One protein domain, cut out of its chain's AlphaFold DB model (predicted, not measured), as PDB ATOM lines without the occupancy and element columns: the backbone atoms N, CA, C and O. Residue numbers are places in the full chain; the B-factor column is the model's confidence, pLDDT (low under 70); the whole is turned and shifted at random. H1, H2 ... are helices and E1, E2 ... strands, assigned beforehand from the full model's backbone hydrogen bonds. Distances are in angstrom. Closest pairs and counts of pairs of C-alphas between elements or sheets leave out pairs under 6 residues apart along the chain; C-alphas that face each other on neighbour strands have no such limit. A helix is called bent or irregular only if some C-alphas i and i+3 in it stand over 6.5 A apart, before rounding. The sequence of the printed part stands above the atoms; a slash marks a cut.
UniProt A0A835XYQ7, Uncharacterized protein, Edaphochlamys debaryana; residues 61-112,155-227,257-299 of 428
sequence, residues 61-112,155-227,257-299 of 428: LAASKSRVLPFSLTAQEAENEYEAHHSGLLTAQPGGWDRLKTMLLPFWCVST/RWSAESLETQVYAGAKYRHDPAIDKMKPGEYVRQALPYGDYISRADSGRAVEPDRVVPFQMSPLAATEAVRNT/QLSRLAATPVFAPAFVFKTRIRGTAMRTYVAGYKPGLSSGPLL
ATOM      1  N   LEU A  61      77.970 132.645 105.117       59.00
ATOM      2  CA  LEU A  61      77.035 133.381 105.981       59.00
ATOM      3  C   LEU A  61      75.626 133.552 105.389       59.00
ATOM      4  O   LEU A  61      74.636 133.495 106.113       59.00
ATOM      5  N   ALA A  62      75.517 133.742 104.075       63.69
ATOM      6  CA  ALA A  62      74.227 133.766 103.392       63.69
ATOM      7  C   ALA A  62      73.607 132.360 103.352       63.69
ATOM      8  O   ALA A  62      72.393 132.215 103.458       63.69
ATOM      9  N   ALA A  63      74.429 131.313 103.260       66.62
ATOM     10  CA  ALA A  63      73.976 129.928 103.304       66.62
ATOM     11  C   ALA A  63      73.501 129.494 104.704       66.62
ATOM     12  O   ALA A  63      72.588 128.690 104.800       66.62
ATOM     13  N   SER A  64      74.055 130.024 105.798       71.56
ATOM     14  CA  SER A  64      73.597 129.651 107.147       71.56
ATOM     15  C   SER A  64      72.294 130.339 107.563       71.56
ATOM     16  O   SER A  64      71.545 129.793 108.368       71.56
ATOM     17  N   LYS A  65      72.010 131.523 107.007       80.00
ATOM     18  CA  LYS A  65      70.859 132.356 107.396       80.00
ATOM     19  C   LYS A  65      69.726 132.388 106.376       80.00
ATOM     20  O   LYS A  65      68.624 132.826 106.702       80.00
ATOM     21  N   SER A  66      69.978 131.967 105.138       89.81
ATOM     22  CA  SER A  66      68.924 131.903 104.127       89.81
ATOM     23  C   SER A  66      67.983 130.736 104.370       89.81
ATOM     24  O   SER A  66      68.360 129.681 104.883       89.81
ATOM     25  N   ARG A  67      66.724 130.952 103.999       94.81
ATOM     26  CA  ARG A  67      65.704 129.910 103.975       94.81
ATOM     27  C   ARG A  67      65.380 129.557 102.536       94.81
ATOM     28  O   ARG A  67      65.490 130.401 101.653       94.81
ATOM     29  N   VAL A  68      64.971 128.325 102.290       95.88
ATOM     30  CA  VAL A  68      64.640 127.814 100.961       95.88
ATOM     31  C   VAL A  68      63.272 127.180 101.020       95.88
ATOM     32  O   VAL A  68      63.010 126.332 101.874       95.88
ATOM     33  N   LEU A  69      62.400 127.574 100.103       96.62
ATOM     34  CA  LEU A  69      61.188 126.810  99.865       96.62
ATOM     35  C   LEU A  69      61.560 125.528  99.114       96.62
ATOM     36  O   LEU A  69      62.236 125.611  98.085       96.62
ATOM     37  N   PRO A  70      61.168 124.345  99.609       95.69
ATOM     38  CA  PRO A  70      61.425 123.111  98.886       95.69
ATOM     39  C   PRO A  70      60.635 123.099  97.571       95.69
ATOM     40  O   PRO A  70      59.550 123.675  97.474       95.69
ATOM     41  N   PHE A  71      61.174 122.419  96.559       95.81
ATOM     42  CA  PHE A  71      60.391 122.072  95.377       95.81
ATOM     43  C   PHE A  71      59.276 121.111  95.804       95.81
ATOM     44  O   PHE A  71      59.555 120.021  96.299       95.81
ATOM     45  N   SER A  72      58.028 121.539  95.643       95.06
ATOM     46  CA  SER A  72      56.835 120.709  95.802       95.06
ATOM     47  C   SER A  72      56.364 120.123  94.473       95.06
ATOM     48  O   SER A  72      55.659 119.125  94.488       95.06
ATOM     49  N   LEU A  73      56.721 120.754  93.347       95.56
ATOM     50  CA  LEU A  73      56.401 120.276  92.003       95.56
ATOM     51  C   LEU A  73      57.563 119.495  91.395       95.56
ATOM     52  O   LEU A  73      58.734 119.860  91.534       95.56
ATOM     53  N   THR A  74      57.211 118.456  90.651       95.88
ATOM     54  CA  THR A  74      58.107 117.727  89.755       95.88
ATOM     55  C   THR A  74      58.340 118.503  88.454       95.88
ATOM     56  O   THR A  74      57.588 119.411  88.099       95.88
ATOM     57  N   ALA A  75      59.379 118.129  87.700       95.88
ATOM     58  CA  ALA A  75      59.642 118.725  86.389       95.88
ATOM     59  C   ALA A  75      58.481 118.506  85.400       95.88
ATOM     60  O   ALA A  75      58.165 119.415  84.637       95.88
ATOM     61  N   GLN A  76      57.821 117.342  85.459       96.62
ATOM     62  CA  GLN A  76      56.672 117.018  84.610       96.62
ATOM     63  C   GLN A  76      55.455 117.886  84.944       96.62
ATOM     64  O   GLN A  76      54.804 118.420  84.052       96.62
ATOM     65  N   GLU A  77      55.151 118.073  86.231       97.25
ATOM     66  CA  GLU A  77      54.068 118.971  86.649       97.25
ATOM     67  C   GLU A  77      54.367 120.414  86.243       97.25
ATOM     68  O   GLU A  77      53.488 121.112  85.748       97.25
ATOM     69  N   ALA A  78      55.621 120.851  86.384       97.31
ATOM     70  CA  ALA A  78      56.029 122.175  85.942       97.31
ATOM     71  C   ALA A  78      55.909 122.357  84.419       97.31
ATOM     72  O   ALA A  78      55.611 123.459  83.961       97.31
ATOM     73  N   GLU A  79      56.136 121.301  83.635       96.88
ATOM     74  CA  GLU A  79      55.915 121.304  82.187       96.88
ATOM     75  C   GLU A  79      54.426 121.433  81.852       96.88
ATOM     76  O   GLU A  79      54.060 122.295  81.055       96.88
ATOM     77  N   ASN A  80      53.558 120.687  82.538       96.38
ATOM     78  CA  ASN A  80      52.108 120.813  82.372       96.38
ATOM     79  C   ASN A  80      51.625 122.241  82.703       96.38
ATOM     80  O   ASN A  80      50.804 122.809  81.988       96.38
ATOM     81  N   GLU A  81      52.168 122.856  83.757       96.75
ATOM     82  CA  GLU A  81      51.886 124.250  84.133       96.75
ATOM     83  C   GLU A  81      52.414 125.260  83.103       96.75
ATOM     84  O   GLU A  81      51.785 126.291  82.846       96.75
ATOM     85  N   TYR A  82      53.565 124.979  82.485       96.06
ATOM     86  CA  TYR A  82      54.086 125.768  81.371       96.06
ATOM     87  C   TYR A  82      53.156 125.688  80.154       96.06
ATOM     88  O   TYR A  82      52.832 126.720  79.562       96.06
ATOM     89  N   GLU A  83      52.693 124.495  79.790       95.31
ATOM     90  CA  GLU A  83      51.737 124.317  78.697       95.31
ATOM     91  C   GLU A  83      50.411 125.021  78.994       95.31
ATOM     92  O   GLU A  83      49.911 125.759  78.140       95.31
ATOM     93  N   ALA A  84      49.898 124.878  80.220       94.69
ATOM     94  CA  ALA A  84      48.681 125.536  80.681       94.69
ATOM     95  C   ALA A  84      48.798 127.069  80.626       94.69
ATOM     96  O   ALA A  84      47.885 127.748  80.150       94.69
ATOM     97  N   HIS A  85      49.949 127.624  81.027       94.75
ATOM     98  CA  HIS A  85      50.233 129.058  80.920       94.75
ATOM     99  C   HIS A  85      50.096 129.554  79.476       94.75
ATOM    100  O   HIS A  85      49.583 130.646  79.244       94.75
ATOM    101  N   HIS A  86      50.528 128.760  78.494       93.38
ATOM    102  CA  HIS A  86      50.446 129.116  77.073       93.38
ATOM    103  C   HIS A  86      49.168 128.626  76.380       93.38
ATOM    104  O   HIS A  86      48.949 128.962  75.213       93.38
ATOM    105  N   SER A  87      48.294 127.896  77.076       90.62
ATOM    106  CA  SER A  87      46.988 127.469  76.574       90.62
ATOM    107  C   SER A  87      45.931 128.544  76.841       90.62
ATOM    108  O   SER A  87      45.318 128.622  77.901       90.62
ATOM    109  N   GLY A  88      45.723 129.423  75.868       90.06
ATOM    110  CA  GLY A  88      44.777 130.527  75.953       90.06
ATOM    111  C   GLY A  88      44.122 130.802  74.605       90.06
ATOM    112  O   GLY A  88      44.637 130.447  73.542       90.06
ATOM    113  N   LEU A  89      42.961 131.461  74.630       88.62
ATOM    114  CA  LEU A  89      42.208 131.741  73.406       88.62
ATOM    115  C   LEU A  89      43.024 132.581  72.417       88.62
ATOM    116  O   LEU A  89      42.965 132.330  71.223       88.62
ATOM    117  N   LEU A  90      43.819 133.538  72.891       89.81
ATOM    118  CA  LEU A  90      44.611 134.427  72.034       89.81
ATOM    119  C   LEU A  90      46.083 134.025  71.928       89.81
ATOM    120  O   LEU A  90      46.862 134.751  71.313       89.81
ATOM    121  N   THR A  91      46.479 132.893  72.509       90.56
ATOM    122  CA  THR A  91      47.878 132.472  72.554       90.56
ATOM    123  C   THR A  91      48.168 131.341  71.575       90.56
ATOM    124  O   THR A  91      47.285 130.583  71.165       90.56
ATOM    125  N   ALA A  92      49.416 131.274  71.127       86.75
ATOM    126  CA  ALA A  92      49.960 130.170  70.360       86.75
ATOM    127  C   ALA A  92      50.711 129.235  71.305       86.75
ATOM    128  O   ALA A  92      51.443 129.691  72.184       86.75
ATOM    129  N   GLN A  93      50.570 127.930  71.083       86.00
ATOM    130  CA  GLN A  93      51.424 126.963  71.755       86.00
ATOM    131  C   GLN A  93      52.857 127.109  71.215       86.00
ATOM    132  O   GLN A  93      53.044 127.082  69.997       86.00
ATOM    133  N   PRO A  94      53.872 127.262  72.082       76.50
ATOM    134  CA  PRO A  94      55.256 127.508  71.670       76.50
ATOM    135  C   PRO A  94      55.933 126.390  70.855       76.50
ATOM    136  O   PRO A  94      57.092 126.553  70.485       76.50
ATOM    137  N   GLY A  95      55.266 125.265  70.576       80.12
ATOM    138  CA  GLY A  95      55.883 124.103  69.925       80.12
ATOM    139  C   GLY A  95      56.949 123.412  70.787       80.12
ATOM    140  O   GLY A  95      57.776 122.683  70.252       80.12
ATOM    141  N   GLY A  96      56.947 123.672  72.102       89.00
ATOM    142  CA  GLY A  96      57.901 123.142  73.080       89.00
ATOM    143  C   GLY A  96      58.740 124.223  73.769       89.00
ATOM    144  O   GLY A  96      58.367 125.399  73.832       89.00
ATOM    145  N   TRP A  97      59.873 123.816  74.330       90.62
ATOM    146  CA  TRP A  97      60.862 124.678  74.980       90.62
ATOM    147  C   TRP A  97      62.274 124.165  74.663       90.62
ATOM    148  O   TRP A  97      62.491 122.969  74.516       90.62
ATOM    149  N   ASP A  98      63.258 125.065  74.558       85.62
ATOM    150  CA  ASP A  98      64.637 124.688  74.203       85.62
ATOM    151  C   ASP A  98      65.396 124.119  75.402       85.62
ATOM    152  O   ASP A  98      66.308 123.304  75.269       85.62
ATOM    153  N   ARG A  99      65.131 124.685  76.586       88.38
ATOM    154  CA  ARG A  99      65.843 124.332  77.811       88.38
ATOM    155  C   ARG A  99      65.008 124.608  79.050       88.38
ATOM    156  O   ARG A  99      64.589 125.745  79.261       88.38
ATOM    157  N   LEU A 100      64.913 123.604  79.908       93.94
ATOM    158  CA  LEU A 100      64.438 123.708  81.278       93.94
ATOM    159  C   LEU A 100      65.624 123.943  82.222       93.94
ATOM    160  O   LEU A 100      66.724 123.432  81.994       93.94
ATOM    161  N   LYS A 101      65.417 124.769  83.250       93.25
ATOM    162  CA  LYS A 101      66.345 124.924  84.375       93.25
ATOM    163  C   LYS A 101      65.609 124.991  85.696       93.25
ATOM    164  O   LYS A 101      64.655 125.758  85.801       93.25
ATOM    165  N   THR A 102      66.119 124.321  86.717       95.00
ATOM    166  CA  THR A 102      65.703 124.551  88.106       95.00
ATOM    167  C   THR A 102      66.516 125.704  88.695       95.00
ATOM    168  O   THR A 102      67.740 125.771  88.572       95.00
ATOM    169  N   MET A 103      65.846 126.691  89.285       93.81
ATOM    170  CA  MET A 103      66.507 127.865  89.855       93.81
ATOM    171  C   MET A 103      65.978 128.215  91.240       93.81
ATOM    172  O   MET A 103      64.783 128.123  91.489       93.81
ATOM    173  N   LEU A 104      66.863 128.719  92.099       96.06
ATOM    174  CA  LEU A 104      66.491 129.403  93.336       96.06
ATOM    175  C   LEU A 104      66.555 130.922  93.133       96.06
ATOM    176  O   LEU A 104      67.622 131.482  92.855       96.06
ATOM    177  N   LEU A 105      65.405 131.585  93.248       96.06
ATOM    178  CA  LEU A 105      65.244 133.031  93.114       96.06
ATOM    179  C   LEU A 105      65.301 133.705  94.497       96.06
ATOM    180  O   LEU A 105      64.532 133.323  95.374       96.06
ATOM    181  N   PRO A 106      66.175 134.702  94.716       96.25
ATOM    182  CA  PRO A 106      66.328 135.348  96.013       96.25
ATOM    183  C   PRO A 106      65.267 136.433  96.220       96.25
ATOM    184  O   PRO A 106      65.126 137.348  95.402       96.25
ATOM    185  N   PHE A 107      64.570 136.366  97.345       97.12
ATOM    186  CA  PHE A 107      63.622 137.366  97.813       97.12
ATOM    187  C   PHE A 107      63.973 137.798  99.235       97.12
ATOM    188  O   PHE A 107      64.339 136.988 100.086       97.12
ATOM    189  N   TRP A 108      63.839 139.091  99.488       96.75
ATOM    190  CA  TRP A 108      63.782 139.646 100.829       96.75
ATOM    191  C   TRP A 108      62.334 139.650 101.293       96.75
ATOM    192  O   TRP A 108      61.500 140.288 100.654       96.75
ATOM    193  N   CYS A 109      62.045 138.955 102.389       97.06
ATOM    194  CA  CYS A 109      60.731 138.930 103.020       97.06
ATOM    195  C   CYS A 109      60.798 139.753 104.307       97.06
ATOM    196  O   CYS A 109      61.480 139.368 105.257       97.06
ATOM    197  N   VAL A 110      60.130 140.904 104.326       96.12
ATOM    198  CA  VAL A 110      60.200 141.858 105.437       96.12
ATOM    199  C   VAL A 110      58.973 141.716 106.331       96.12
ATOM    200  O   VAL A 110      57.848 141.616 105.856       96.12
ATOM    201  N   SER A 111      59.177 141.735 107.642       95.88
ATOM    202  CA  SER A 111      58.102 141.896 108.619       95.88
ATOM    203  C   SER A 111      58.278 143.212 109.365       95.88
ATOM    204  O   SER A 111      59.405 143.655 109.593       95.88
ATOM    205  N   THR A 112      57.169 143.879 109.672       96.31
ATOM    206  CA  THR A 112      57.165 145.172 110.366       96.31
ATOM    207  C   THR A 112      55.789 145.477 110.949       96.31
ATOM    208  O   THR A 112      54.788 144.851 110.601       96.31
ATOM    209  N   ARG A 155      49.986 145.230 111.361       96.69
ATOM    210  CA  ARG A 155      51.108 144.307 111.207       96.69
ATOM    211  C   ARG A 155      51.231 143.858 109.765       96.69
ATOM    212  O   ARG A 155      50.275 143.374 109.164       96.69
ATOM    213  N   TRP A 156      52.445 143.978 109.257       96.94
ATOM    214  CA  TRP A 156      52.850 143.561 107.932       96.94
ATOM    215  C   TRP A 156      53.724 142.323 108.079       96.94
ATOM    216  O   TRP A 156      54.856 142.392 108.560       96.94
ATOM    217  N   SER A 157      53.171 141.163 107.728       95.94
ATOM    218  CA  SER A 157      53.883 139.889 107.828       95.94
ATOM    219  C   SER A 157      54.850 139.705 106.660       95.94
ATOM    220  O   SER A 157      54.615 140.212 105.562       95.94
ATOM    221  N   ALA A 158      55.887 138.889 106.862       95.06
ATOM    222  CA  ALA A 158      56.803 138.458 105.801       95.06
ATOM    223  C   ALA A 158      56.107 137.667 104.672       95.06
ATOM    224  O   ALA A 158      56.685 137.458 103.610       95.06
ATOM    225  N   GLU A 159      54.867 137.235 104.896       96.38
ATOM    226  CA  GLU A 159      54.024 136.496 103.950       96.38
ATOM    227  C   GLU A 159      53.257 137.396 102.982       96.38
ATOM    228  O   GLU A 159      52.751 136.934 101.960       96.38
ATOM    229  N   SER A 160      53.138 138.681 103.302       96.50
ATOM    230  CA  SER A 160      52.408 139.622 102.462       96.50
ATOM    231  C   SER A 160      53.193 139.882 101.174       96.50
ATOM    232  O   SER A 160      54.380 140.181 101.207       96.50
ATOM    233  N   LEU A 161      52.546 139.830 100.009       96.50
ATOM    234  CA  LEU A 161      53.238 140.055  98.727       96.50
ATOM    235  C   LEU A 161      53.866 141.459  98.618       96.50
ATOM    236  O   LEU A 161      54.850 141.661  97.900       96.50
ATOM    237  N   GLU A 162      53.304 142.432  99.333       96.38
ATOM    238  CA  GLU A 162      53.778 143.821  99.387       96.38
ATOM    239  C   GLU A 162      55.059 143.986 100.219       96.38
ATOM    240  O   GLU A 162      55.817 144.928 100.001       96.38
ATOM    241  N   THR A 163      55.351 143.043 101.120       97.38
ATOM    242  CA  THR A 163      56.553 143.054 101.967       97.38
ATOM    243  C   THR A 163      57.680 142.183 101.419       97.38
ATOM    244  O   THR A 163      58.714 142.003 102.064       97.38
ATOM    245  N   GLN A 164      57.493 141.644 100.214       97.75
ATOM    246  CA  GLN A 164      58.456 140.785  99.545       97.75
ATOM    247  C   GLN A 164      59.054 141.498  98.338       97.75
ATOM    248  O   GLN A 164      58.329 141.996  97.471       97.75
ATOM    249  N   VAL A 165      60.382 141.524  98.256       96.81
ATOM    250  CA  VAL A 165      61.117 142.202  97.181       96.81
ATOM    251  C   VAL A 165      62.144 141.256  96.584       96.81
ATOM    252  O   VAL A 165      62.907 140.613  97.300       96.81
ATOM    253  N   TYR A 166      62.181 141.175  95.256       96.81
ATOM    254  CA  TYR A 166      63.194 140.393  94.559       96.81
ATOM    255  C   TYR A 166      64.587 141.002  94.755       96.81
ATOM    256  O   TYR A 166      64.806 142.188  94.498       96.81
ATOM    257  N   ALA A 167      65.536 140.176  95.188       94.19
ATOM    258  CA  ALA A 167      66.844 140.632  95.642       94.19
ATOM    259  C   ALA A 167      67.977 140.424  94.624       94.19
ATOM    260  O   ALA A 167      69.105 140.853  94.869       94.19
ATOM    261  N   GLY A 168      67.722 139.768  93.491       90.75
ATOM    262  CA  GLY A 168      68.718 139.608  92.426       90.75
ATOM    263  C   GLY A 168      68.732 140.811  91.474       90.75
ATOM    264  O   GLY A 168      67.707 141.458  91.284       90.75
ATOM    265  N   ALA A 169      69.851 141.107  90.799       87.56
ATOM    266  CA  ALA A 169      69.816 142.110  89.719       87.56
ATOM    267  C   ALA A 169      69.405 141.517  88.369       87.56
ATOM    268  O   ALA A 169      68.759 142.191  87.569       87.56
ATOM    269  N   LYS A 170      69.759 140.249  88.106       84.69
ATOM    270  CA  LYS A 170      69.662 139.661  86.761       84.69
ATOM    271  C   LYS A 170      68.255 139.729  86.165       84.69
ATOM    272  O   LYS A 170      68.133 139.984  84.973       84.69
ATOM    273  N   TYR A 171      67.226 139.483  86.971       87.12
ATOM    274  CA  TYR A 171      65.837 139.421  86.508       87.12
ATOM    275  C   TYR A 171      64.959 140.541  87.085       87.12
ATOM    276  O   TYR A 171      63.744 140.494  86.970       87.12
ATOM    277  N   ARG A 172      65.552 141.584  87.679       87.62
ATOM    278  CA  ARG A 172      64.802 142.666  88.344       87.62
ATOM    279  C   ARG A 172      63.903 143.482  87.404       87.62
ATOM    280  O   ARG A 172      62.908 144.069  87.823       87.62
ATOM    281  N   HIS A 173      64.276 143.552  86.134       85.12
ATOM    282  CA  HIS A 173      63.518 144.260  85.107       85.12
ATOM    283  C   HIS A 173      62.355 143.426  84.555       85.12
ATOM    284  O   HIS A 173      61.518 143.965  83.837       85.12
ATOM    285  N   ASP A 174      62.302 142.133  84.872       89.69
ATOM    286  CA  ASP A 174      61.292 141.218  84.368       89.69
ATOM    287  C   ASP A 174      60.065 141.231  85.301       89.69
ATOM    288  O   ASP A 174      60.157 140.750  86.433       89.69
ATOM    289  N   PRO A 175      58.911 141.778  84.868       92.62
ATOM    290  CA  PRO A 175      57.707 141.831  85.698       92.62
ATOM    291  C   PRO A 175      57.169 140.442  86.054       92.62
ATOM    292  O   PRO A 175      56.373 140.323  86.986       92.62
ATOM    293  N   ALA A 176      57.583 139.389  85.341       94.75
ATOM    294  CA  ALA A 176      57.188 138.030  85.676       94.75
ATOM    295  C   ALA A 176      57.706 137.606  87.059       94.75
ATOM    296  O   ALA A 176      57.028 136.886  87.785       94.75
ATOM    297  N   ILE A 177      58.873 138.113  87.468       95.12
ATOM    298  CA  ILE A 177      59.481 137.786  88.762       95.12
ATOM    299  C   ILE A 177      58.662 138.326  89.933       95.12
ATOM    300  O   ILE A 177      58.590 137.674  90.972       95.12
ATOM    301  N   ASP A 178      57.989 139.465  89.767       94.62
ATOM    302  CA  ASP A 178      57.123 140.018  90.813       94.62
ATOM    303  C   ASP A 178      55.922 139.102  91.107       94.62
ATOM    304  O   ASP A 178      55.424 139.092  92.232       94.62
ATOM    305  N   LYS A 179      55.487 138.290  90.131       96.31
ATOM    306  CA  LYS A 179      54.448 137.264  90.330       96.31
ATOM    307  C   LYS A 179      54.982 135.992  90.995       96.31
ATOM    308  O   LYS A 179      54.202 135.239  91.559       96.31
ATOM    309  N   MET A 180      56.298 135.779  90.974       97.31
ATOM    310  CA  MET A 180      56.981 134.624  91.577       97.31
ATOM    311  C   MET A 180      57.316 134.831  93.061       97.31
ATOM    312  O   MET A 180      58.137 134.107  93.624       97.31
ATOM    313  N   LYS A 181      56.729 135.852  93.690       97.56
ATOM    314  CA  LYS A 181      56.904 136.129  95.112       97.56
ATOM    315  C   LYS A 181      56.342 134.969  95.954       97.56
ATOM    316  O   LYS A 181      55.199 134.564  95.727       97.56
ATOM    317  N   PRO A 182      57.100 134.472  96.947       96.88
ATOM    318  CA  PRO A 182      56.679 133.404  97.854       96.88
ATOM    319  C   PRO A 182      55.284 133.544  98.474       96.88
ATOM    320  O   PRO A 182      54.602 132.543  98.660       96.88
ATOM    321  N   GLY A 183      54.851 134.758  98.821       96.56
ATOM    322  CA  GLY A 183      53.593 134.987  99.534       96.56
ATOM    323  C   GLY A 183      53.539 134.238 100.869       96.56
ATOM    324  O   GLY A 183      54.523 134.198 101.607       96.56
ATOM    325  N   GLU A 184      52.408 133.599 101.154       96.38
ATOM    326  CA  GLU A 184      52.161 132.806 102.371       96.38
ATOM    327  C   GLU A 184      53.103 131.608 102.557       96.38
ATOM    328  O   GLU A 184      53.341 131.161 103.683       96.38
ATOM    329  N   TYR A 185      53.696 131.113 101.467       97.06
ATOM    330  CA  TYR A 185      54.528 129.914 101.498       97.06
ATOM    331  C   TYR A 185      55.824 130.127 102.270       97.06
ATOM    332  O   TYR A 185      56.402 129.147 102.716       97.06
ATOM    333  N   VAL A 186      56.240 131.375 102.533       95.69
ATOM    334  CA  VAL A 186      57.427 131.708 103.349       95.69
ATOM    335  C   VAL A 186      57.469 130.940 104.676       95.69
ATOM    336  O   VAL A 186      58.553 130.560 105.116       95.69
ATOM    337  N   ARG A 187      56.313 130.636 105.287       93.88
ATOM    338  CA  ARG A 187      56.232 129.826 106.519       93.88
ATOM    339  C   ARG A 187      56.833 128.424 106.377       93.88
ATOM    340  O   ARG A 187      57.357 127.884 107.342       93.88
ATOM    341  N   GLN A 188      56.760 127.848 105.180       95.56
ATOM    342  CA  GLN A 188      57.234 126.501 104.857       95.56
ATOM    343  C   GLN A 188      58.722 126.477 104.477       95.56
ATOM    344  O   GLN A 188      59.274 125.412 104.203       95.56
ATOM    345  N   ALA A 189      59.385 127.640 104.424       95.44
ATOM    346  CA  ALA A 189      60.781 127.720 104.025       95.44
ATOM    347  C   ALA A 189      61.677 127.068 105.084       95.44
ATOM    348  O   ALA A 189      61.637 127.431 106.261       95.44
ATOM    349  N   LEU A 190      62.520 126.135 104.661       94.56
ATOM    350  CA  LEU A 190      63.473 125.424 105.510       94.56
ATOM    351  C   LEU A 190      64.776 126.221 105.617       94.56
ATOM    352  O   LEU A 190      65.106 126.938 104.673       94.56
ATOM    353  N   PRO A 191      65.554 126.097 106.702       93.81
ATOM    354  CA  PRO A 191      66.944 126.543 106.698       93.81
ATOM    355  C   PRO A 191      67.699 125.962 105.492       93.81
ATOM    356  O   PRO A 191      67.516 124.799 105.131       93.81
ATOM    357  N   TYR A 192      68.549 126.758 104.845       89.81
ATOM    358  CA  TYR A 192      69.239 126.347 103.616       89.81
ATOM    359  C   TYR A 192      70.135 125.108 103.816       89.81
ATOM    360  O   TYR A 192      70.196 124.255 102.931       89.81
ATOM    361  N   GLY A 193      70.748 124.943 104.996       88.75
ATOM    362  CA  GLY A 193      71.488 123.722 105.354       88.75
ATOM    363  C   GLY A 193      70.617 122.457 105.374       88.75
ATOM    364  O   GLY A 193      71.024 121.417 104.854       88.75
ATOM    365  N   ASP A 194      69.388 122.555 105.886       91.44
ATOM    366  CA  ASP A 194      68.423 121.445 105.901       91.44
ATOM    367  C   ASP A 194      67.921 121.115 104.493       91.44
ATOM    368  O   ASP A 194      67.627 119.964 104.176       91.44
ATOM    369  N   TYR A 195      67.815 122.123 103.627       92.31
ATOM    370  CA  TYR A 195      67.467 121.911 102.228       92.31
ATOM    371  C   TYR A 195      68.578 121.168 101.471       92.31
ATOM    372  O   TYR A 195      68.276 120.199 100.774       92.31
ATOM    373  N   ILE A 196      69.848 121.563 101.642       89.06
ATOM    374  CA  ILE A 196      70.986 120.869 101.010       89.06
ATOM    375  C   ILE A 196      71.063 119.419 101.477       89.06
ATOM    376  O   ILE A 196      71.149 118.529 100.641       89.06
ATOM    377  N   SER A 197      70.967 119.159 102.783       88.69
ATOM    378  CA  SER A 197      71.050 117.783 103.292       88.69
ATOM    379  C   SER A 197      69.943 116.884 102.725       88.69
ATOM    380  O   SER A 197      70.175 115.713 102.423       88.69
ATOM    381  N   ARG A 198      68.741 117.436 102.494       91.31
ATOM    382  CA  ARG A 198      67.656 116.730 101.799       91.31
ATOM    383  C   ARG A 198      67.956 116.514 100.316       91.31
ATOM    384  O   ARG A 198      67.656 115.429  99.821       91.31
ATOM    385  N   ALA A 199      68.533 117.498  99.631       88.31
ATOM    386  CA  ALA A 199      68.911 117.379  98.223       88.31
ATOM    387  C   ALA A 199      69.998 116.311  98.019       88.31
ATOM    388  O   ALA A 199      69.809 115.414  97.202       88.31
ATOM    389  N   ASP A 200      71.047 116.315  98.847       87.50
ATOM    390  CA  ASP A 200      72.133 115.325  98.813       87.50
ATOM    391  C   ASP A 200      71.618 113.898  99.081       87.50
ATOM    392  O   ASP A 200      72.110 112.924  98.517       87.50
ATOM    393  N   SER A 201      70.575 113.764  99.911       88.19
ATOM    394  CA  SER A 201      69.901 112.482 100.169       88.19
ATOM    395  C   SER A 201      68.924 112.035  99.065       88.19
ATOM    396  O   SER A 201      68.244 111.022  99.230       88.19
ATOM    397  N   GLY A 202      68.788 112.803  97.976       85.19
ATOM    398  CA  GLY A 202      67.841 112.547  96.885       85.19
ATOM    399  C   GLY A 202      66.369 112.805  97.235       85.19
ATOM    400  O   GLY A 202      65.480 112.473  96.457       85.19
ATOM    401  N   ARG A 203      66.084 113.391  98.407       78.88
ATOM    402  CA  ARG A 203      64.721 113.692  98.887       78.88
ATOM    403  C   ARG A 203      64.208 115.061  98.448       78.88
ATOM    404  O   ARG A 203      63.038 115.367  98.663       78.88
ATOM    405  N   ALA A 204      65.072 115.900  97.888       84.69
ATOM    406  CA  ALA A 204      64.715 117.197  97.333       84.69
ATOM    407  C   ALA A 204      65.385 117.390  95.970       84.69
ATOM    408  O   ALA A 204      66.448 116.836  95.705       84.69
ATOM    409  N   VAL A 205      64.760 118.197  95.113       86.06
ATOM    410  CA  VAL A 205      65.314 118.552  93.802       86.06
ATOM    411  C   VAL A 205      66.522 119.467  93.999       86.06
ATOM    412  O   VAL A 205      66.384 120.535  94.602       86.06
ATOM    413  N   GLU A 206      67.686 119.068  93.480       89.38
ATOM    414  CA  GLU A 206      68.878 119.918  93.440       89.38
ATOM    415  C   GLU A 206      68.700 121.021  92.375       89.38
ATOM    416  O   GLU A 206      68.295 120.740  91.241       89.38
ATOM    417  N   PRO A 207      68.945 122.300  92.709       90.12
ATOM    418  CA  PRO A 207      68.765 123.388  91.762       90.12
ATOM    419  C   PRO A 207      69.970 123.510  90.817       90.12
ATOM    420  O   PRO A 207      71.100 123.685  91.270       90.12
ATOM    421  N   ASP A 208      69.733 123.595  89.506       87.75
ATOM    422  CA  ASP A 208      70.782 123.842  88.503       87.75
ATOM    423  C   ASP A 208      71.504 125.173  88.745       87.75
ATOM    424  O   ASP A 208      72.637 125.396  88.301       87.75
ATOM    425  N   ARG A 209      70.801 126.138  89.352       87.38
ATOM    426  CA  ARG A 209      71.327 127.479  89.579       87.38
ATOM    427  C   ARG A 209      70.722 128.163  90.797       87.38
ATOM    428  O   ARG A 209      69.516 128.363  90.886       87.38
ATOM    429  N   VAL A 210      71.592 128.721  91.628       90.00
ATOM    430  CA  VAL A 210      71.216 129.681  92.672       90.00
ATOM    431  C   VAL A 210      71.500 131.097  92.172       90.00
ATOM    432  O   VAL A 210      72.582 131.379  91.650       90.00
ATOM    433  N   VAL A 211      70.515 131.994  92.244       87.44
ATOM    434  CA  VAL A 211      70.720 133.409  91.908       87.44
ATOM    435  C   VAL A 211      71.145 134.152  93.177       87.44
ATOM    436  O   VAL A 211      70.428 134.075  94.167       87.44
ATOM    437  N   PRO A 212      72.278 134.874  93.189       87.44
ATOM    438  CA  PRO A 212      72.761 135.512  94.408       87.44
ATOM    439  C   PRO A 212      71.894 136.708  94.819       87.44
ATOM    440  O   PRO A 212      71.332 137.407  93.968       87.44
ATOM    441  N   PHE A 213      71.851 136.971  96.125       88.56
ATOM    442  CA  PHE A 213      71.364 138.233  96.677       88.56
ATOM    443  C   PHE A 213      72.322 139.357  96.267       88.56
ATOM    444  O   PHE A 213      73.514 139.287  96.540       88.56
ATOM    445  N   GLN A 214      71.807 140.377  95.583       86.81
ATOM    446  CA  GLN A 214      72.575 141.563  95.181       86.81
ATOM    447  C   GLN A 214      72.014 142.858  95.775       86.81
ATOM    448  O   GLN A 214      72.702 143.869  95.826       86.81
ATOM    449  N   MET A 215      70.760 142.838  96.224       86.12
ATOM    450  CA  MET A 215      70.154 143.914  96.999       86.12
ATOM    451  C   MET A 215      70.502 143.743  98.480       86.12
ATOM    452  O   MET A 215      70.327 142.647  99.016       86.12
ATOM    453  N   SER A 216      70.942 144.816  99.139       86.06
ATOM    454  CA  SER A 216      71.161 144.814 100.589       86.06
ATOM    455  C   SER A 216      69.833 144.728 101.361       86.06
ATOM    456  O   SER A 216      68.796 145.158 100.839       86.06
ATOM    457  N   PRO A 217      69.840 144.203 102.599       87.00
ATOM    458  CA  PRO A 217      68.648 144.190 103.442       87.00
ATOM    459  C   PRO A 217      68.115 145.612 103.684       87.00
ATOM    460  O   PRO A 217      66.915 145.831 103.532       87.00
ATOM    461  N   LEU A 218      68.989 146.600 103.914       86.44
ATOM    462  CA  LEU A 218      68.592 148.007 104.054       86.44
ATOM    463  C   LEU A 218      67.802 148.500 102.833       86.44
ATOM    464  O   LEU A 218      66.676 148.973 102.973       86.44
ATOM    465  N   ALA A 219      68.344 148.316 101.625       90.38
ATOM    466  CA  ALA A 219      67.675 148.735 100.394       90.38
ATOM    467  C   ALA A 219      66.335 148.007 100.191       90.38
ATOM    468  O   ALA A 219      65.376 148.590  99.679       90.38
ATOM    469  N   ALA A 220      66.247 146.743 100.613       92.50
ATOM    470  CA  ALA A 220      65.000 145.991 100.590       92.50
ATOM    471  C   ALA A 220      63.976 146.555 101.585       92.50
ATOM    472  O   ALA A 220      62.821 146.757 101.213       92.50
ATOM    473  N   THR A 221      64.384 146.871 102.817       92.50
ATOM    474  CA  THR A 221      63.494 147.479 103.820       92.50
ATOM    475  C   THR A 221      63.021 148.871 103.405       92.50
ATOM    476  O   THR A 221      61.861 149.203 103.632       92.50
ATOM    477  N   GLU A 222      63.854 149.667 102.732       93.25
ATOM    478  CA  GLU A 222      63.456 150.952 102.148       93.25
ATOM    479  C   GLU A 222      62.444 150.777 101.006       93.25
ATOM    480  O   GLU A 222      61.433 151.483 100.952       93.25
ATOM    481  N   ALA A 223      62.665 149.803 100.118       94.25
ATOM    482  CA  ALA A 223      61.722 149.479  99.048       94.25
ATOM    483  C   ALA A 223      60.363 149.017  99.608       94.25
ATOM    484  O   ALA A 223      59.308 149.479  99.155       94.25
ATOM    485  N   VAL A 224      60.379 148.164 100.637       96.06
ATOM    486  CA  VAL A 224      59.168 147.722 101.342       96.06
ATOM    487  C   VAL A 224      58.507 148.885 102.075       96.06
ATOM    488  O   VAL A 224      57.293 149.026 101.987       96.06
ATOM    489  N   ARG A 225      59.268 149.778 102.718       96.44
ATOM    490  CA  ARG A 225      58.725 150.970 103.390       96.44
ATOM    491  C   ARG A 225      57.903 151.833 102.442       96.44
ATOM    492  O   ARG A 225      56.806 152.254 102.800       96.44
ATOM    493  N   ASN A 226      58.405 152.075 101.234       96.38
ATOM    494  CA  ASN A 226      57.678 152.843 100.223       96.38
ATOM    495  C   ASN A 226      56.410 152.115  99.756       96.38
ATOM    496  O   ASN A 226      55.370 152.743  99.573       96.38
ATOM    497  N   THR A 227      56.484 150.789  99.622       96.75
ATOM    498  CA  THR A 227      55.335 149.959  99.232       96.75
ATOM    499  C   THR A 227      54.248 149.968 100.308       96.75
ATOM    500  O   THR A 227      53.088 150.220  99.991       96.75
ATOM    501  N   GLN A 257      54.861 155.530 110.489       97.50
ATOM    502  CA  GLN A 257      56.035 155.113 111.236       97.50
ATOM    503  C   GLN A 257      56.121 153.591 111.218       97.50
ATOM    504  O   GLN A 257      55.189 152.891 111.604       97.50
ATOM    505  N   LEU A 258      57.247 153.067 110.735       94.75
ATOM    506  CA  LEU A 258      57.498 151.629 110.706       94.75
ATOM    507  C   LEU A 258      58.417 151.258 111.859       94.75
ATOM    508  O   LEU A 258      59.531 151.774 111.965       94.75
ATOM    509  N   SER A 259      57.959 150.331 112.687       93.62
ATOM    510  CA  SER A 259      58.715 149.771 113.798       93.62
ATOM    511  C   SER A 259      58.988 148.281 113.563       93.62
ATOM    512  O   SER A 259      58.362 147.642 112.711       93.62
ATOM    513  N   ARG A 260      59.956 147.719 114.300       88.06
ATOM    514  CA  ARG A 260      60.257 146.271 114.297       88.06
ATOM    515  C   ARG A 260      60.524 145.696 112.895       88.06
ATOM    516  O   ARG A 260      59.990 144.654 112.536       88.06
ATOM    517  N   LEU A 261      61.324 146.398 112.092       90.50
ATOM    518  CA  LEU A 261      61.712 145.946 110.753       90.50
ATOM    519  C   LEU A 261      62.667 144.749 110.853       90.50
ATOM    520  O   LEU A 261      63.795 144.899 111.318       90.50
ATOM    521  N   ALA A 262      62.232 143.590 110.369       89.12
ATOM    522  CA  ALA A 262      63.067 142.402 110.223       89.12
ATOM    523  C   ALA A 262      63.016 141.908 108.775       89.12
ATOM    524  O   ALA A 262      61.934 141.784 108.204       89.12
ATOM    525  N   ALA A 263      64.176 141.641 108.178       90.69
ATOM    526  CA  ALA A 263      64.303 141.236 106.780       90.69
ATOM    527  C   ALA A 263      64.897 139.831 106.695       90.69
ATOM    528  O   ALA A 263      66.063 139.626 107.015       90.69
ATOM    529  N   THR A 264      64.109 138.870 106.221       92.62
ATOM    530  CA  THR A 264      64.513 137.465 106.132       92.62
ATOM    531  C   THR A 264      64.833 137.100 104.681       92.62
ATOM    532  O   THR A 264      63.988 137.311 103.804       92.62
ATOM    533  N   PRO A 265      66.021 136.543 104.388       95.31
ATOM    534  CA  PRO A 265      66.366 136.096 103.046       95.31
ATOM    535  C   PRO A 265      65.730 134.739 102.742       95.31
ATOM    536  O   PRO A 265      65.974 133.750 103.438       95.31
ATOM    537  N   VAL A 266      64.941 134.682 101.670       96.25
ATOM    538  CA  VAL A 266      64.224 133.480 101.236       96.25
ATOM    539  C   VAL A 266      64.518 133.192  99.768       96.25
ATOM    540  O   VAL A 266      64.406 134.061  98.908       96.25
ATOM    541  N   PHE A 267      64.870 131.950  99.468       97.19
ATOM    542  CA  PHE A 267      64.976 131.429  98.116       97.19
ATOM    543  C   PHE A 267      63.668 130.756  97.703       97.19
ATOM    544  O   PHE A 267      63.232 129.783  98.320       97.19
ATOM    545  N   ALA A 268      63.067 131.261  96.629       97.81
ATOM    546  CA  ALA A 268      61.891 130.682  95.997       97.81
ATOM    547  C   ALA A 268      62.321 129.774  94.829       97.81
ATOM    548  O   ALA A 268      62.996 130.259  93.912       97.81
ATOM    549  N   PRO A 269      61.962 128.481  94.824       97.69
ATOM    550  CA  PRO A 269      62.265 127.587  93.723       97.69
ATOM    551  C   PRO A 269      61.394 127.935  92.518       97.69
ATOM    552  O   PRO A 269      60.197 128.200  92.642       97.69
ATOM    553  N   ALA A 270      61.992 127.918  91.334       97.88
ATOM    554  CA  ALA A 270      61.311 128.139  90.071       97.88
ATOM    555  C   ALA A 270      61.895 127.241  88.977       97.88
ATOM    556  O   ALA A 270      63.113 127.143  88.820       97.88
ATOM    557  N   PHE A 271      61.019 126.643  88.183       98.00
ATOM    558  CA  PHE A 271      61.357 126.031  86.906       98.00
ATOM    559  C   PHE A 271      61.329 127.108  85.829       98.00
ATOM    560  O   PHE A 271      60.372 127.873  85.726       98.00
ATOM    561  N   VAL A 272      62.397 127.215  85.045       96.06
ATOM    562  CA  VAL A 272      62.529 128.250  84.021       96.06
ATOM    563  C   VAL A 272      62.667 127.615  82.658       96.06
ATOM    564  O   VAL A 272      63.729 127.109  82.290       96.06
ATOM    565  N   PHE A 273      61.577 127.710  81.910       95.62
ATOM    566  CA  PHE A 273      61.463 127.273  80.533       95.62
ATOM    567  C   PHE A 273      61.975 128.382  79.629       95.62
ATOM    568  O   PHE A 273      61.483 129.514  79.656       95.62
ATOM    569  N   LYS A 274      63.014 128.077  78.856       92.12
ATOM    570  CA  LYS A 274      63.555 128.974  77.844       92.12
ATOM    571  C   LYS A 274      63.075 128.517  76.476       92.12
ATOM    572  O   LYS A 274      63.382 127.401  76.075       92.12
ATOM    573  N   THR A 275      62.458 129.429  75.741       90.62
ATOM    574  CA  THR A 275      61.960 129.175  74.384       90.62
ATOM    575  C   THR A 275      62.517 130.239  73.454       90.62
ATOM    576  O   THR A 275      62.481 131.429  73.784       90.62
ATOM    577  N   ARG A 276      63.082 129.843  72.312       85.56
ATOM    578  CA  ARG A 276      63.631 130.776  71.327       85.56
ATOM    579  C   ARG A 276      62.702 130.873  70.130       85.56
ATOM    580  O   ARG A 276      62.517 129.921  69.387       85.56
ATOM    581  N   ILE A 277      62.185 132.072  69.898       85.44
ATOM    582  CA  ILE A 277      61.296 132.362  68.774       85.44
ATOM    583  C   ILE A 277      61.948 133.455  67.953       85.44
ATOM    584  O   ILE A 277      62.260 134.527  68.471       85.44
ATOM    585  N   ARG A 278      62.211 133.152  66.675       86.62
ATOM    586  CA  ARG A 278      62.886 134.068  65.738       86.62
ATOM    587  C   ARG A 278      64.210 134.607  66.303       86.62
ATOM    588  O   ARG A 278      64.498 135.795  66.252       86.62
ATOM    589  N   GLY A 279      64.995 133.732  66.935       82.94
ATOM    590  CA  GLY A 279      66.272 134.092  67.565       82.94
ATOM    591  C   GLY A 279      66.161 134.773  68.937       82.94
ATOM    592  O   GLY A 279      67.133 134.757  69.696       82.94
ATOM    593  N   THR A 280      64.982 135.273  69.319       81.12
ATOM    594  CA  THR A 280      64.755 135.942  70.606       81.12
ATOM    595  C   THR A 280      64.397 134.932  71.690       81.12
ATOM    596  O   THR A 280      63.480 134.130  71.535       81.12
ATOM    597  N   ALA A 281      65.131 134.953  72.805       83.62
ATOM    598  CA  ALA A 281      64.896 134.045  73.924       83.62
ATOM    599  C   ALA A 281      63.867 134.617  74.907       83.62
ATOM    600  O   ALA A 281      64.122 135.638  75.546       83.62
ATOM    601  N   MET A 282      62.762 133.902  75.090       86.62
ATOM    602  CA  MET A 282      61.776 134.146  76.137       86.62
ATOM    603  C   MET A 282      61.973 133.206  77.313       86.62
ATOM    604  O   MET A 282      62.588 132.145  77.181       86.62
ATOM    605  N   ARG A 283      61.472 133.622  78.477       92.00
ATOM    606  CA  ARG A 283      61.506 132.826  79.700       92.00
ATOM    607  C   ARG A 283      60.129 132.801  80.328       92.00
ATOM    608  O   ARG A 283      59.569 133.862  80.583       92.00
ATOM    609  N   THR A 284      59.644 131.605  80.610       96.25
ATOM    610  CA  THR A 284      58.471 131.384  81.447       96.25
ATOM    611  C   THR A 284      58.944 130.736  82.739       96.25
ATOM    612  O   THR A 284      59.700 129.765  82.719       96.25
ATOM    613  N   TYR A 285      58.546 131.323  83.855       97.69
ATOM    614  CA  TYR A 285      58.828 130.866  85.203       97.69
ATOM    615  C   TYR A 285      57.605 130.110  85.712       97.69
ATOM    616  O   TYR A 285      56.487 130.604  85.605       97.69
ATOM    617  N   VAL A 286      57.816 128.932  86.276       98.25
ATOM    618  CA  VAL A 286      56.792 128.152  86.971       98.25
ATOM    619  C   VAL A 286      57.267 127.962  88.402       98.25
ATOM    620  O   VAL A 286      58.417 127.582  88.627       98.25
ATOM    621  N   ALA A 287      56.433 128.306  89.379       98.06
ATOM    622  CA  ALA A 287      56.812 128.257  90.782       98.06
ATOM    623  C   ALA A 287      56.985 126.805  91.215       98.06
ATOM    624  O   ALA A 287      56.055 126.013  91.146       98.06
ATOM    625  N   GLY A 288      58.169 126.453  91.708       97.31
ATOM    626  CA  GLY A 288      58.448 125.088  92.150       97.31
ATOM    627  C   GLY A 288      57.738 124.710  93.451       97.31
ATOM    628  O   GLY A 288      57.723 123.537  93.786       97.31
ATOM    629  N   TYR A 289      57.179 125.683  94.178       96.12
ATOM    630  CA  TYR A 289      56.562 125.524  95.502       96.12
ATOM    631  C   TYR A 289      55.026 125.642  95.493       96.12
ATOM    632  O   TYR A 289      54.393 125.475  96.536       96.12
ATOM    633  N   LYS A 290      54.417 126.007  94.353       96.06
ATOM    634  CA  LYS A 290      52.974 126.253  94.244       96.06
ATOM    635  C   LYS A 290      52.451 125.871  92.848       96.06
ATOM    636  O   LYS A 290      52.852 126.524  91.884       96.06
ATOM    637  N   PRO A 291      51.524 124.899  92.729       95.94
ATOM    638  CA  PRO A 291      50.833 124.625  91.467       95.94
ATOM    639  C   PRO A 291      49.958 125.812  91.040       95.94
ATOM    640  O   PRO A 291      49.482 126.586  91.876       95.94
ATOM    641  N   GLY A 292      49.751 125.973  89.738       95.69
ATOM    642  CA  GLY A 292      48.974 127.059  89.138       95.69
ATOM    643  C   GLY A 292      49.650 128.431  89.157       95.69
ATOM    644  O   GLY A 292      49.056 129.411  88.703       95.69
ATOM    645  N   LEU A 293      50.871 128.549  89.695       97.12
ATOM    646  CA  LEU A 293      51.614 129.807  89.711       97.12
ATOM    647  C   LEU A 293      52.708 129.793  88.646       97.12
ATOM    648  O   LEU A 293      53.828 129.334  88.863       97.12
ATOM    649  N   SER A 294      52.376 130.355  87.493       97.00
ATOM    650  CA  SER A 294      53.289 130.544  86.375       97.00
ATOM    651  C   SER A 294      53.288 131.999  85.917       97.00
ATOM    652  O   SER A 294      52.328 132.756  86.092       97.00
ATOM    653  N   SER A 295      54.413 132.436  85.363       96.88
ATOM    654  CA  SER A 295      54.554 133.783  84.850       96.88
ATOM    655  C   SER A 295      55.566 133.867  83.723       96.88
ATOM    656  O   SER A 295      56.662 133.327  83.792       96.88
ATOM    657  N   GLY A 296      55.229 134.617  82.687       94.19
ATOM    658  CA  GLY A 296      56.139 134.961  81.610       94.19
ATOM    659  C   GLY A 296      55.391 135.697  80.507       94.19
ATOM    660  O   GLY A 296      54.181 135.917  80.618       94.19
ATOM    661  N   PRO A 297      56.084 136.079  79.428       92.12
ATOM    662  CA  PRO A 297      55.411 136.549  78.233       92.12
ATOM    663  C   PRO A 297      54.554 135.418  77.657       92.12
ATOM    664  O   PRO A 297      55.022 134.291  77.497       92.12
ATOM    665  N   LEU A 298      53.303 135.736  77.338       93.44
ATOM    666  CA  LEU A 298      52.451 134.876  76.527       93.44
ATOM    667  C   LEU A 298      52.788 135.089  75.058       93.44
ATOM    668  O   LEU A 298      53.080 136.212  74.639       93.44
ATOM    669  N   LEU A 299      52.737 134.015  74.279       90.81
ATOM    670  CA  LEU A 299      52.951 134.082  72.841       90.81
ATOM    671  C   LEU A 299      51.618 134.322  72.155       90.81
ATOM    672  O   LEU A 299      50.775 133.432  72.196       90.81
TER     673      LEU A 299
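AT A GLANCE: This is residues 61 to 112, 155 to 227 and 257 to 299 of the 428 residues of an uncharacterized protein of Edaphochlamys debaryana (UniProt A0A835XYQ7). A long, curled sheet runs through the domain: E1 and E3 form a long ribbon, E4 folds back beside E3 at one end, and the short E2 pairs with E1 toward the other. H2 covers one face over E3 and E4, H6 crosses the opposite face at E1, and H5, with H1 touching it, is off the sheet. The printed part has 168 residues, with six named helices and four named strands in the order H1 H2 E1 E2 H3 H4 H5 H6 E3 E4; the sheet's order is E2 E1 E3 E4, antiparallel throughout, and the class is mixed, helices and strands. The whole is compact, with a radius of gyration of the C-alphas of 16.3 A and spans of 50 by 40 by 25 A.

HOW THE PARTS SIT: The sheet is twisted. Its inner strands E1, residues 99 to 112, and E3, residues 257 to 277, are antiparallel at 167 degrees, with N 103 and O 270 within hydrogen-bond range at 2.8 A. E3 bends by 93 degrees at residue 260. Edge strand E4, residues 280 to 287, forms a hairpin with E3, with N 273 and O 284 at 2.9 A. Edge strand E2, residues 164 to 166, is antiparallel to E1, with N 108 and O 165 at 2.8 A. H2, residues 75 to 86, is on the sheet at a height of 8.4 A, over E3 and E4; it runs across the strands, at 78 degrees to E3 on the local plane, and its closest C-alphas to E4 are those of Ala 78 and Val 286, 6.1 A apart. H3, residues 175 to 179, is on the same face as H2, over none of the strands. H6, residues 217 to 227, is on the opposite face at a height of 4.9 A, only just over E1, on which 3 of its C-alphas fall; it runs across the strands, at 70 degrees to E1 on the local plane, and the closest C-alphas, of Trp 108 and Ala 220, are 6.5 A apart. H4, residues 183 to 188, only grazes the sheet; it is irregular, but only just, with C-alphas 184 and 187 6.53 A apart. H1, residues 61 to 65, also only grazes the sheet. H1 touches H5, residues 192 to 200, which is not on the sheet; their closest C-alphas, of Ala 63 and Tyr 192, are 5.9 A apart. In H1, H2, H5 and H6 every O i to N i+4 pair is within hydrogen-bond range; H3 has 0 of 1 and H4 0 of 2, with 2 of 2 and 3 of 3 O i to N i+3 pairs.

IN THESE COORDINATES: E3 measures 48.5 A, E1 39.6 A, E4 23.0 A, H2 16.7 A and H6 15.1 A. H1 begins at C-alpha 61, (77.035, 133.381, 105.981), and E4 ends at C-alpha 287, (56.812, 128.257, 90.782).

THE WHOLE: The two C-alphas farthest apart, of Gly 95 and Gln 257, are 51.7 A apart. Residues 113 to 154 and 228 to 256 are not printed; the C-alpha gaps across these cuts are 6.2 A and 13.1 A. The links H2 to E1 and H5 to H6 are long. Mean pLDDT of the printed part is 91.9; residues 61 to 63 are under 70.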